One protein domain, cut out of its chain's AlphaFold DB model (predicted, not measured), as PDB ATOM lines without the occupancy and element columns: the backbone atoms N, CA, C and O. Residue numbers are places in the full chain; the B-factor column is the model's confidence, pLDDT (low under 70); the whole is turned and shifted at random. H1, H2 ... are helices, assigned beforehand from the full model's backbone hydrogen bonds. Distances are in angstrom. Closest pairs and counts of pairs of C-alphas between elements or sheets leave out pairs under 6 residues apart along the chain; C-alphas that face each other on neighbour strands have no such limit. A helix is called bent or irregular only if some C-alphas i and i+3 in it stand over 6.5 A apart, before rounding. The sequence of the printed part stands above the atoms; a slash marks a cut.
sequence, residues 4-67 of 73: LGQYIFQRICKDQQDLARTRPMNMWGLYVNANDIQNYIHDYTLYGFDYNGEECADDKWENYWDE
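This is residues 4 to 67 of the 73 residues of an uncharacterized protein of Rhodospirillaceae bacterium TMED8 (UniProt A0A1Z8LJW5). Two helices cross steeply, the middle of H2 passing over the first half of H1, and a shorter helix, H3, is set off from them past the far end of H2, with a gap between H3 and H1. A loop of residues 22 to 33 swings out from the end of H1 and comes back to begin H2, so that this loop and H3 lie at the two ends of the longest axis. The printed part has 64 residues with three named helices, in the order H1, H2, H3, and no named strand; the class is all helix. The whole is only just compact, close to loose, with a radius of gyration of the C-alphas of 12.7 A, and its C-alphas span 37 by 27 by 18 A along their three main axes.

Begin with H1, residues 4 to 21, the longest helix with 18 residues. Look near residue 15 for a kink of 30 degrees; H1 is neither bent nor irregular, but only just: C-alphas 18 and 21 are 6.2 A apart. Go next to H2, residues 34 to 47, which touches H1, with 8 pairs of C-alphas within 8 A. H1 touches H2 with residues 4 to 11 alone. The closest C-alphas of the two helices are those of Ile 8 and Tyr 40, 6.3 A apart. Their lines stand at a steep tilt of 53 degrees, they run opposite ways, and their centres are 11.7 A apart. From the end of H2, move on to H3, residues 57 to 66, which touches no helix. H2 and H3 are close but not clearly touching, with 1 pair of C-alphas within 8 A, those of Tyr 47 and Ala 57, 7.7 A apart. Their lines are about perpendicular, at 79 degrees, and their centres are 18.1 A apart. H1 and H3 are apart. In the backbone, every O i to N i+4 pair of H2 is within hydrogen-bond range, against 11 of 14 in H1 and 3 of 6 in H3, where 5 of 7 O i to N i+3 pairs are within range.

Find C-alpha 4 at (-39.935, -16.389, 30.165), where H1 begins; from there it runs to C-alpha 21 at (-29.373, -11.761, 53.953), 26.4 A from first to last C-alpha, with z rising most. Follow residues 22 to 33 past Met 27, whose C-alpha stands at (-20.686, -22.693, 44.227), to Ala 34. There H2 begins, and it runs 19.9 A to Tyr 47, mainly toward lower x. After residues 48 to 56, H3 runs 15.3 A from Ala 57 to Asp 66, where C-alpha 66 stands at (-50.163, -3.064, 54.739).

The two C-alphas farthest apart are those of Met 27 and Glu 67, 40.3 A; from the first to the last printed C-alpha, Leu 4 to Glu 67, it is 31.3 A. The printed part has no cut. The 12 residues between H1 and H2 make a long link, and their C-alphas lie 9 to 20 A from the mean of the C-alphas; the 9 residues between H2 and H3 make a short link. Look at the B-factor column for the model's confidence: the mean pLDDT of the printed part is 78.8. It is 91 in H1 and 90 in H2 but 48 in H3, and residues 48 to 67, 20 residues, are under 70.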
ATOM      1  N   LEU A   4     -40.268 -15.558  29.001       87.94
ATOM      2  CA  LEU A   4     -39.935 -16.389  30.165       87.94
ATOM      3  C   LEU A   4     -38.472 -16.196  30.580       87.94
ATOM      4  O   LEU A   4     -38.176 -16.013  31.755       87.94
ATOM      5  N   GLY A   5     -37.555 -16.186  29.610       89.88
ATOM      6  CA  GLY A   5     -36.138 -15.942  29.890       89.88
ATOM      7  C   GLY A   5     -35.894 -14.569  30.523       89.88
ATOM      8  O   GLY A   5     -35.112 -14.457  31.464       89.88
ATOM      9  N   GLN A   6     -36.601 -13.539  30.049       89.19
ATOM     10  CA  GLN A   6     -36.535 -12.196  30.625       89.19
ATOM     11  C   GLN A   6     -37.077 -12.156  32.063       89.19
ATOM     12  O   GLN A   6     -36.430 -11.574  32.930       89.19
ATOM     13  N   TYR A   7     -38.209 -12.814  32.325       87.75
ATOM     14  CA  TYR A   7     -38.791 -12.924  33.665       87.75
ATOM     15  C   TYR A   7     -37.850 -13.608  34.662       87.75
ATOM     16  O   TYR A   7     -37.565 -13.064  35.727       87.75
ATOM     17  N   ILE A   8     -37.310 -14.775  34.292       90.81
ATOM     18  CA  ILE A   8     -36.386 -15.535  35.146       90.81
ATOM     19  C   ILE A   8     -35.159 -14.688  35.486       90.81
ATOM     20  O   ILE A   8     -34.731 -14.655  36.635       90.81
ATOM     21  N   PHE A   9     -34.606 -13.974  34.501       91.81
ATOM     22  CA  PHE A   9     -33.463 -13.097  34.732       91.81
ATOM     23  C   PHE A   9     -33.781 -11.992  35.749       91.81
ATOM     24  O   PHE A   9     -32.997 -11.764  36.668       91.81
ATOM     25  N   GLN A  10     -34.943 -11.346  35.626       89.06
ATOM     26  CA  GLN A  10     -35.378 -10.312  36.567       89.06
ATOM     27  C   GLN A  10     -35.547 -10.861  37.990       89.06
ATOM     28  O   GLN A  10     -35.033 -10.249  38.927       89.06
ATOM     29  N   ARG A  11     -36.181 -12.035  38.154       89.88
ATOM     30  CA  ARG A  11     -36.317 -12.694  39.466       89.88
ATOM     31  C   ARG A  11     -34.964 -13.035  40.071       89.88
ATOM     32  O   ARG A  11     -34.730 -12.694  41.221       89.88
ATOM     33  N   ILE A  12     -34.036 -13.595  39.291       92.94
ATOM     34  CA  ILE A  12     -32.678 -13.877  39.775       92.94
ATOM     35  C   ILE A  12     -31.998 -12.600  40.279       92.94
ATOM     36  O   ILE A  12     -31.401 -12.622  41.350       92.94
ATOM     37  N   CYS A  13     -32.077 -11.487  39.543       91.19
ATOM     38  CA  CYS A  13     -31.451 -10.230  39.962       91.19
ATOM     39  C   CYS A  13     -32.028  -9.669  41.268       91.19
ATOM     40  O   CYS A  13     -31.254  -9.172  42.088       91.19
ATOM     41  N   LYS A  14     -33.351  -9.746  41.457       88.81
ATOM     42  CA  LYS A  14     -34.025  -9.322  42.693       88.81
ATOM     43  C   LYS A  14     -33.634 -10.228  43.864       88.81
ATOM     44  O   LYS A  14     -33.002  -9.784  44.821       88.81
ATOM     45  N   ASP A  15     -33.874 -11.525  43.712       93.19
ATOM     46  CA  ASP A  15     -33.663 -12.538  44.744       93.19
ATOM     47  C   ASP A  15     -32.188 -12.701  45.135       93.19
ATOM     48  O   ASP A  15     -31.871 -13.143  46.242       93.19
ATOM     49  N   GLN A  16     -31.256 -12.328  44.255       91.81
ATOM     50  CA  GLN A  16     -29.835 -12.267  44.584       91.81
ATOM     51  C   GLN A  16     -29.543 -11.237  45.686       91.81
ATOM     52  O   GLN A  16     -28.627 -11.460  46.476       91.81
ATOM     53  N   GLN A  17     -30.285 -10.128  45.756       89.31
ATOM     54  CA  GLN A  17     -30.128  -9.122  46.811       89.31
ATOM     55  C   GLN A  17     -30.863  -9.536  48.085       89.31
ATOM     56  O   GLN A  17     -30.282  -9.490  49.172       89.31
ATOM     57  N   ASP A  18     -32.110  -9.985  47.944       90.88
ATOM     58  CA  ASP A  18     -32.976 -10.288  49.086       90.88
ATOM     59  C   ASP A  18     -32.451 -11.484  49.878       90.88
ATOM     60  O   ASP A  18     -32.308 -11.446  51.105       90.88
ATOM     61  N   LEU A  19     -32.055 -12.536  49.165       95.25
ATOM     62  CA  LEU A  19     -31.673 -13.786  49.799       95.25
ATOM     63  C   LEU A  19     -30.205 -13.800  50.246       95.25
ATOM     64  O   LEU A  19     -29.819 -14.661  51.034       95.25
ATOM     65  N   ALA A  20     -29.402 -12.804  49.858       94.00
ATOM     66  CA  ALA A  20     -28.064 -12.608  50.420       94.00
ATOM     67  C   ALA A  20     -28.078 -12.441  51.950       94.00
ATOM     68  O   ALA A  20     -27.080 -12.711  52.616       94.00
ATOM     69  N   ARG A  21     -29.205 -11.985  52.511       92.56
ATOM     70  CA  ARG A  21     -29.373 -11.761  53.953       92.56
ATOM     71  C   ARG A  21     -29.730 -13.030  54.725       92.56
ATOM     72  O   ARG A  21     -29.502 -13.080  55.929       92.56
ATOM     73  N   THR A  22     -30.311 -14.027  54.060       93.69
ATOM     74  CA  THR A  22     -30.970 -15.164  54.726       93.69
ATOM     75  C   THR A  22     -30.372 -16.521  54.376       93.69
ATOM     76  O   THR A  22     -30.577 -17.474  55.126       93.69
ATOM     77  N   ARG A  23     -29.605 -16.638  53.282       93.56
ATOM     78  CA  ARG A  23     -28.980 -17.904  52.869       93.56
ATOM     79  C   ARG A  23     -27.532 -17.739  52.396       93.56
ATOM     80  O   ARG A  23     -27.167 -16.689  51.872       93.56
ATOM     81  N   PRO A  24     -26.702 -18.790  52.530       95.06
ATOM     82  CA  PRO A  24     -25.356 -18.794  51.975       95.06
ATOM     83  C   PRO A  24     -25.369 -18.911  50.446       95.06
ATOM     84  O   PRO A  24     -26.272 -19.494  49.846       95.06
ATOM     85  N   MET A  25     -24.323 -18.372  49.826       96.88
ATOM     86  CA  MET A  25     -24.095 -18.425  48.384       96.88
ATOM     87  C   MET A  25     -23.714 -19.844  47.937       96.88
ATOM     88  O   MET A  25     -22.973 -20.547  48.626       96.88
ATOM     89  N   ASN A  26     -24.195 -20.261  46.767       95.69
ATOM     90  CA  ASN A  26     -23.826 -21.527  46.146       95.69
ATOM     91  C   ASN A  26     -22.468 -21.440  45.418       95.69
ATOM     92  O   ASN A  26     -21.876 -20.370  45.267       95.69
ATOM     93  N   MET A  27     -21.987 -22.580  44.911       96.56
ATOM     94  CA  MET A  27     -20.686 -22.693  44.227       96.56
ATOM     95  C   MET A  27     -20.557 -21.846  42.947       96.56
ATOM     96  O   MET A  27     -19.450 -21.660  42.452       96.56
ATOM     97  N   TRP A  28     -21.667 -21.336  42.413       94.12
ATOM     98  CA  TRP A  28     -21.726 -20.515  41.200       94.12
ATOM     99  C   TRP A  28     -21.794 -19.015  41.487       94.12
ATOM    100  O   TRP A  28     -21.979 -18.224  40.566       94.12
ATOM    101  N   GLY A  29     -21.667 -18.605  42.748       95.31
ATOM    102  CA  GLY A  29     -21.745 -17.195  43.115       95.31
ATOM    103  C   GLY A  29     -23.177 -16.668  43.274       95.31
ATOM    104  O   GLY A  29     -23.389 -15.464  43.424       95.31
ATOM    105  N   LEU A  30     -24.176 -17.550  43.225       95.94
ATOM    106  CA  LEU A  30     -25.584 -17.183  43.317       95.94
ATOM    107  C   LEU A  30     -26.146 -17.597  44.662       95.94
ATOM    108  O   LEU A  30     -25.833 -18.663  45.186       95.94
ATOM    109  N   TYR A  31     -27.027 -16.776  45.206       97.06
ATOM    110  CA  TYR A  31     -27.868 -17.221  46.302       97.06
ATOM    111  C   TYR A  31     -28.949 -18.163  45.744       97.06
ATOM    112  O   TYR A  31     -29.270 -19.164  46.379       97.06
ATOM    113  N   VAL A  32     -29.446 -17.898  44.527       95.81
ATOM    114  CA  VAL A  32     -30.523 -18.654  43.854       95.81
ATOM    115  C   VAL A  32     -30.110 -20.090  43.543       95.81
ATOM    116  O   VAL A  32     -28.983 -20.350  43.124       95.81
ATOM    117  N   ASN A  33     -31.029 -21.033  43.742       95.00
ATOM    118  CA  ASN A  33     -30.857 -22.455  43.469       95.00
ATOM    119  C   ASN A  33     -31.882 -22.971  42.439       95.00
ATOM    120  O   ASN A  33     -32.725 -22.235  41.930       95.00
ATOM    121  N   ALA A  34     -31.792 -24.262  42.106       95.31
ATOM    122  CA  ALA A  34     -32.650 -24.877  41.098       95.31
ATOM    123  C   ALA A  34     -34.142 -24.874  41.471       95.31
ATOM    124  O   ALA A  34     -34.967 -24.691  40.580       95.31
ATOM    125  N   ASN A  35     -34.494 -25.047  42.751       95.69
ATOM    126  CA  ASN A  35     -35.890 -25.026  43.194       95.69
ATOM    127  C   ASN A  35     -36.503 -23.637  43.016       95.69
ATOM    128  O   ASN A  35     -37.627 -23.539  42.537       95.69
ATOM    129  N   ASP A  36     -35.752 -22.572  43.307       94.88
ATOM    130  CA  ASP A  36     -36.232 -21.204  43.081       94.88
ATOM    131  C   ASP A  36     -36.524 -20.965  41.595       94.88
ATOM    132  O   ASP A  36     -37.560 -20.420  41.237       94.88
ATOM    133  N   ILE A  37     -35.644 -21.447  40.708       94.44
ATOM    134  CA  ILE A  37     -35.840 -21.332  39.257       94.44
ATOM    135  C   ILE A  37     -37.093 -22.096  38.810       94.44
ATOM    136  O   ILE A  37     -37.844 -21.591  37.977       94.44
ATOM    137  N   GLN A  38     -37.336 -23.296  39.353       95.31
ATOM    138  CA  GLN A  38     -38.566 -24.043  39.069       95.31
ATOM    139  C   GLN A  38     -39.806 -23.288  39.558       95.31
ATOM    140  O   GLN A  38     -40.796 -23.245  38.831       95.31
ATOM    141  N   ASN A  39     -39.732 -22.640  40.722       93.00
ATOM    142  CA  ASN A  39     -40.816 -21.803  41.230       93.00
ATOM    143  C   ASN A  39     -41.061 -20.599  40.314       93.00
ATOM    144  O   ASN A  39     -42.189 -20.407  39.887       93.00
ATOM    145  N   TYR A  40     -40.023 -19.882  39.866       91.94
ATOM    146  CA  TYR A  40     -40.204 -18.781  38.910       91.94
ATOM    147  C   TYR A  40     -40.884 -19.249  37.615       91.94
ATOM    148  O   TYR A  40     -41.741 -18.557  37.069       91.94
ATOM    149  N   ILE A  41     -40.510 -20.424  37.098       91.19
ATOM    150  CA  ILE A  41     -41.169 -21.005  35.921       91.19
ATOM    151  C   ILE A  41     -42.634 -21.311  36.239       91.19
ATOM    152  O   ILE A  41     -43.505 -20.980  35.437       91.19
ATOM    153  N   HIS A  42     -42.906 -21.914  37.395       90.19
ATOM    154  CA  HIS A  42     -44.255 -22.227  37.847       90.19
ATOM    155  C   HIS A  42     -45.125 -20.967  37.955       90.19
ATOM    156  O   HIS A  42     -46.183 -20.907  37.326       90.19
ATOM    157  N   ASP A  43     -44.635 -19.927  38.626       85.94
ATOM    158  CA  ASP A  43     -45.322 -18.646  38.800       85.94
ATOM    159  C   ASP A  43     -45.602 -17.989  37.452       85.94
ATOM    160  O   ASP A  43     -46.723 -17.563  37.176       85.94
ATOM    161  N   TYR A  44     -44.616 -17.994  36.552       85.94
ATOM    162  CA  TYR A  44     -44.802 -17.503  35.191       85.94
ATOM    163  C   TYR A  44     -45.874 -18.299  34.434       85.94
ATOM    164  O   TYR A  44     -46.636 -17.726  33.659       85.94
ATOM    165  N   THR A  45     -45.941 -19.622  34.608       84.75
ATOM    166  CA  THR A  45     -46.954 -20.446  33.928       84.75
ATOM    167  C   THR A  45     -48.357 -20.267  34.498       84.75
ATOM    168  O   THR A  45     -49.320 -20.392  33.743       84.75
ATOM    169  N   LEU A  46     -48.479 -19.968  35.794       80.94
ATOM    170  CA  LEU A  46     -49.760 -19.779  36.472       80.94
ATOM    171  C   LEU A  46     -50.308 -18.360  36.323       80.94
ATOM    172  O   LEU A  46     -51.476 -18.187  35.981       80.94
ATOM    173  N   TYR A  47     -49.471 -17.355  36.573       75.94
ATOM    174  CA  TYR A  47     -49.873 -15.949  36.650       75.94
ATOM    175  C   TYR A  47     -49.468 -15.148  35.410       75.94
ATOM    176  O   TYR A  47     -49.988 -14.059  35.169       75.94
ATOM    177  N   GLY A  48     -48.589 -15.702  34.574       69.44
ATOM    178  CA  GLY A  48     -48.105 -15.044  33.370       69.44
ATOM    179  C   GLY A  48     -47.023 -13.997  33.635       69.44
ATOM    180  O   GLY A  48     -46.538 -13.793  34.746       69.44
ATOM    181  N   PHE A  49     -46.637 -13.316  32.558       67.94
ATOM    182  CA  PHE A  49     -45.774 -12.139  32.594       67.94
ATOM    183  C   PHE A  49     -46.653 -10.897  32.760       67.94
ATOM    184  O   PHE A  49     -46.932 -10.221  31.766       67.94
ATOM    185  N   ASP A  50     -47.151 -10.627  33.968       56.28
ATOM    186  CA  ASP A  50     -47.921  -9.403  34.228       56.28
ATOM    187  C   ASP A  50     -46.964  -8.200  34.298       56.28
ATOM    188  O   ASP A  50     -46.558  -7.725  35.354       56.28
ATOM    189  N   TYR A  51     -46.492  -7.769  33.127       51.81
ATOM    190  CA  TYR A  51     -45.592  -6.633  32.967       51.81
ATOM    191  C   TYR A  51     -46.407  -5.345  32.908       51.81
ATOM    192  O   TYR A  51     -46.632  -4.798  31.830       51.81
ATOM    193  N   ASN A  52     -46.812  -4.848  34.075       45.28
ATOM    194  CA  ASN A  52     -47.301  -3.474  34.214       45.28
ATOM    195  C   ASN A  52     -46.232  -2.515  34.760       45.28
ATOM    196  O   ASN A  52     -46.532  -1.365  35.055       45.28
ATOM    197  N   GLY A  53     -44.972  -2.954  34.867       43.50
ATOM    198  CA  GLY A  53     -43.901  -2.135  35.450       43.50
ATOM    199  C   GLY A  53     -44.042  -1.925  36.961       43.50
ATOM    200  O   GLY A  53     -43.226  -1.223  37.547       43.50
ATOM    201  N   GLU A  54     -45.041  -2.557  37.571       46.53
ATOM    202  CA  GLU A  54     -45.218  -2.664  39.011       46.53
ATOM    203  C   GLU A  54     -44.719  -4.018  39.504       46.53
ATOM    204  O   GLU A  54     -44.543  -4.960  38.724       46.53
ATOM    205  N   GLU A  55     -44.441  -4.058  40.802       47.44
ATOM    206  CA  GLU A  55     -43.819  -5.165  41.511       47.44
ATOM    207  C   GLU A  55     -44.511  -6.516  41.225       47.44
ATOM    208  O   GLU A  55     -45.697  -6.578  40.879       47.44
ATOM    209  N   CYS A  56     -43.738  -7.608  41.293       51.56
ATOM    210  CA  CYS A  56     -44.193  -8.944  40.901       51.56
ATOM    211  C   CYS A  56     -45.452  -9.358  41.683       51.56
ATOM    212  O   CYS A  56     -45.723  -8.837  42.755       51.56
ATOM    213  N   ALA A  57     -46.214 -10.337  41.189       48.28
ATOM    214  CA  ALA A  57     -47.445 -10.794  41.851       48.28
ATOM    215  C   ALA A  57     -47.267 -11.141  43.352       48.28
ATOM    216  O   ALA A  57     -48.170 -10.867  44.137       48.28
ATOM    217  N   ASP A  58     -46.099 -11.656  43.755       48.47
ATOM    218  CA  ASP A  58     -45.743 -11.874  45.171       48.47
ATOM    219  C   ASP A  58     -45.551 -10.567  45.957       48.47
ATOM    220  O   ASP A  58     -45.953 -10.467  47.110       48.47
ATOM    221  N   ASP A  59     -44.977  -9.546  45.324       51.91
ATOM    222  CA  ASP A  59     -44.784  -8.223  45.921       51.91
ATOM    223  C   ASP A  59     -46.130  -7.487  46.077       51.91
ATOM    224  O   ASP A  59     -46.329  -6.701  47.002       51.91
ATOM    225  N   LYS A  60     -47.112  -7.775  45.206       47.91
ATOM    226  CA  LYS A  60     -48.486  -7.281  45.384       47.91
ATOM    227  C   LYS A  60     -49.132  -7.863  46.640       47.91
ATOM    228  O   LYS A  60     -49.875  -7.147  47.298       47.91
ATOM    229  N   TRP A  61     -48.861  -9.127  46.984       43.03
ATOM    230  CA  TRP A  61     -49.428  -9.750  48.185       43.03
ATOM    231  C   TRP A  61     -48.961  -9.051  49.468       43.03
ATOM    232  O   TRP A  61     -49.796  -8.803  50.328       43.03
ATOM    233  N   GLU A  62     -47.686  -8.666  49.579       46.28
ATOM    234  CA  GLU A  62     -47.184  -7.894  50.734       46.28
ATOM    235  C   GLU A  62     -47.895  -6.531  50.865       46.28
ATOM    236  O   GLU A  62     -48.310  -6.157  51.959       46.28
ATOM    237  N   ASN A  63     -48.156  -5.841  49.748       45.88
ATOM    238  CA  ASN A  63     -48.829  -4.535  49.752       45.88
ATOM    239  C   ASN A  63     -50.323  -4.589  50.152       45.88
ATOM    240  O   ASN A  63     -50.836  -3.622  50.708       45.88
ATOM    241  N   TYR A  64     -51.037  -5.698  49.908       47.19
ATOM    242  CA  TYR A  64     -52.457  -5.820  50.294       47.19
ATOM    243  C   TYR A  64     -52.674  -5.954  51.810       47.19
ATOM    244  O   TYR A  64     -53.772  -5.675  52.282       47.19
ATOM    245  N   TRP A  65     -51.660  -6.375  52.574       48.72
ATOM    246  CA  TRP A  65     -51.761  -6.518  54.035       48.72
ATOM    247  C   TRP A  65     -51.282  -5.282  54.813       48.72
ATOM    248  O   TRP A  65     -51.518  -5.207  56.019       48.72
ATOM    249  N   ASP A  66     -50.659  -4.310  54.137       50.31
ATOM    250  CA  ASP A  66     -50.163  -3.064  54.739       50.31
ATOM    251  C   ASP A  66     -51.172  -1.901  54.670       50.31
ATOM    252  O   ASP A  66     -51.019  -0.890  55.364       50.31
ATOM    253  N   GLU A  67     -52.241  -2.030  53.880       51.28
ATOM    254  CA  GLU A  67     -53.351  -1.080  53.922       51.28
ATOM    255  C   GLU A  67     -54.254  -1.389  55.121       51.28
ATOM    256  O   GLU A  67     -54.894  -2.437  55.201       51.28
TER     257      GLU A  67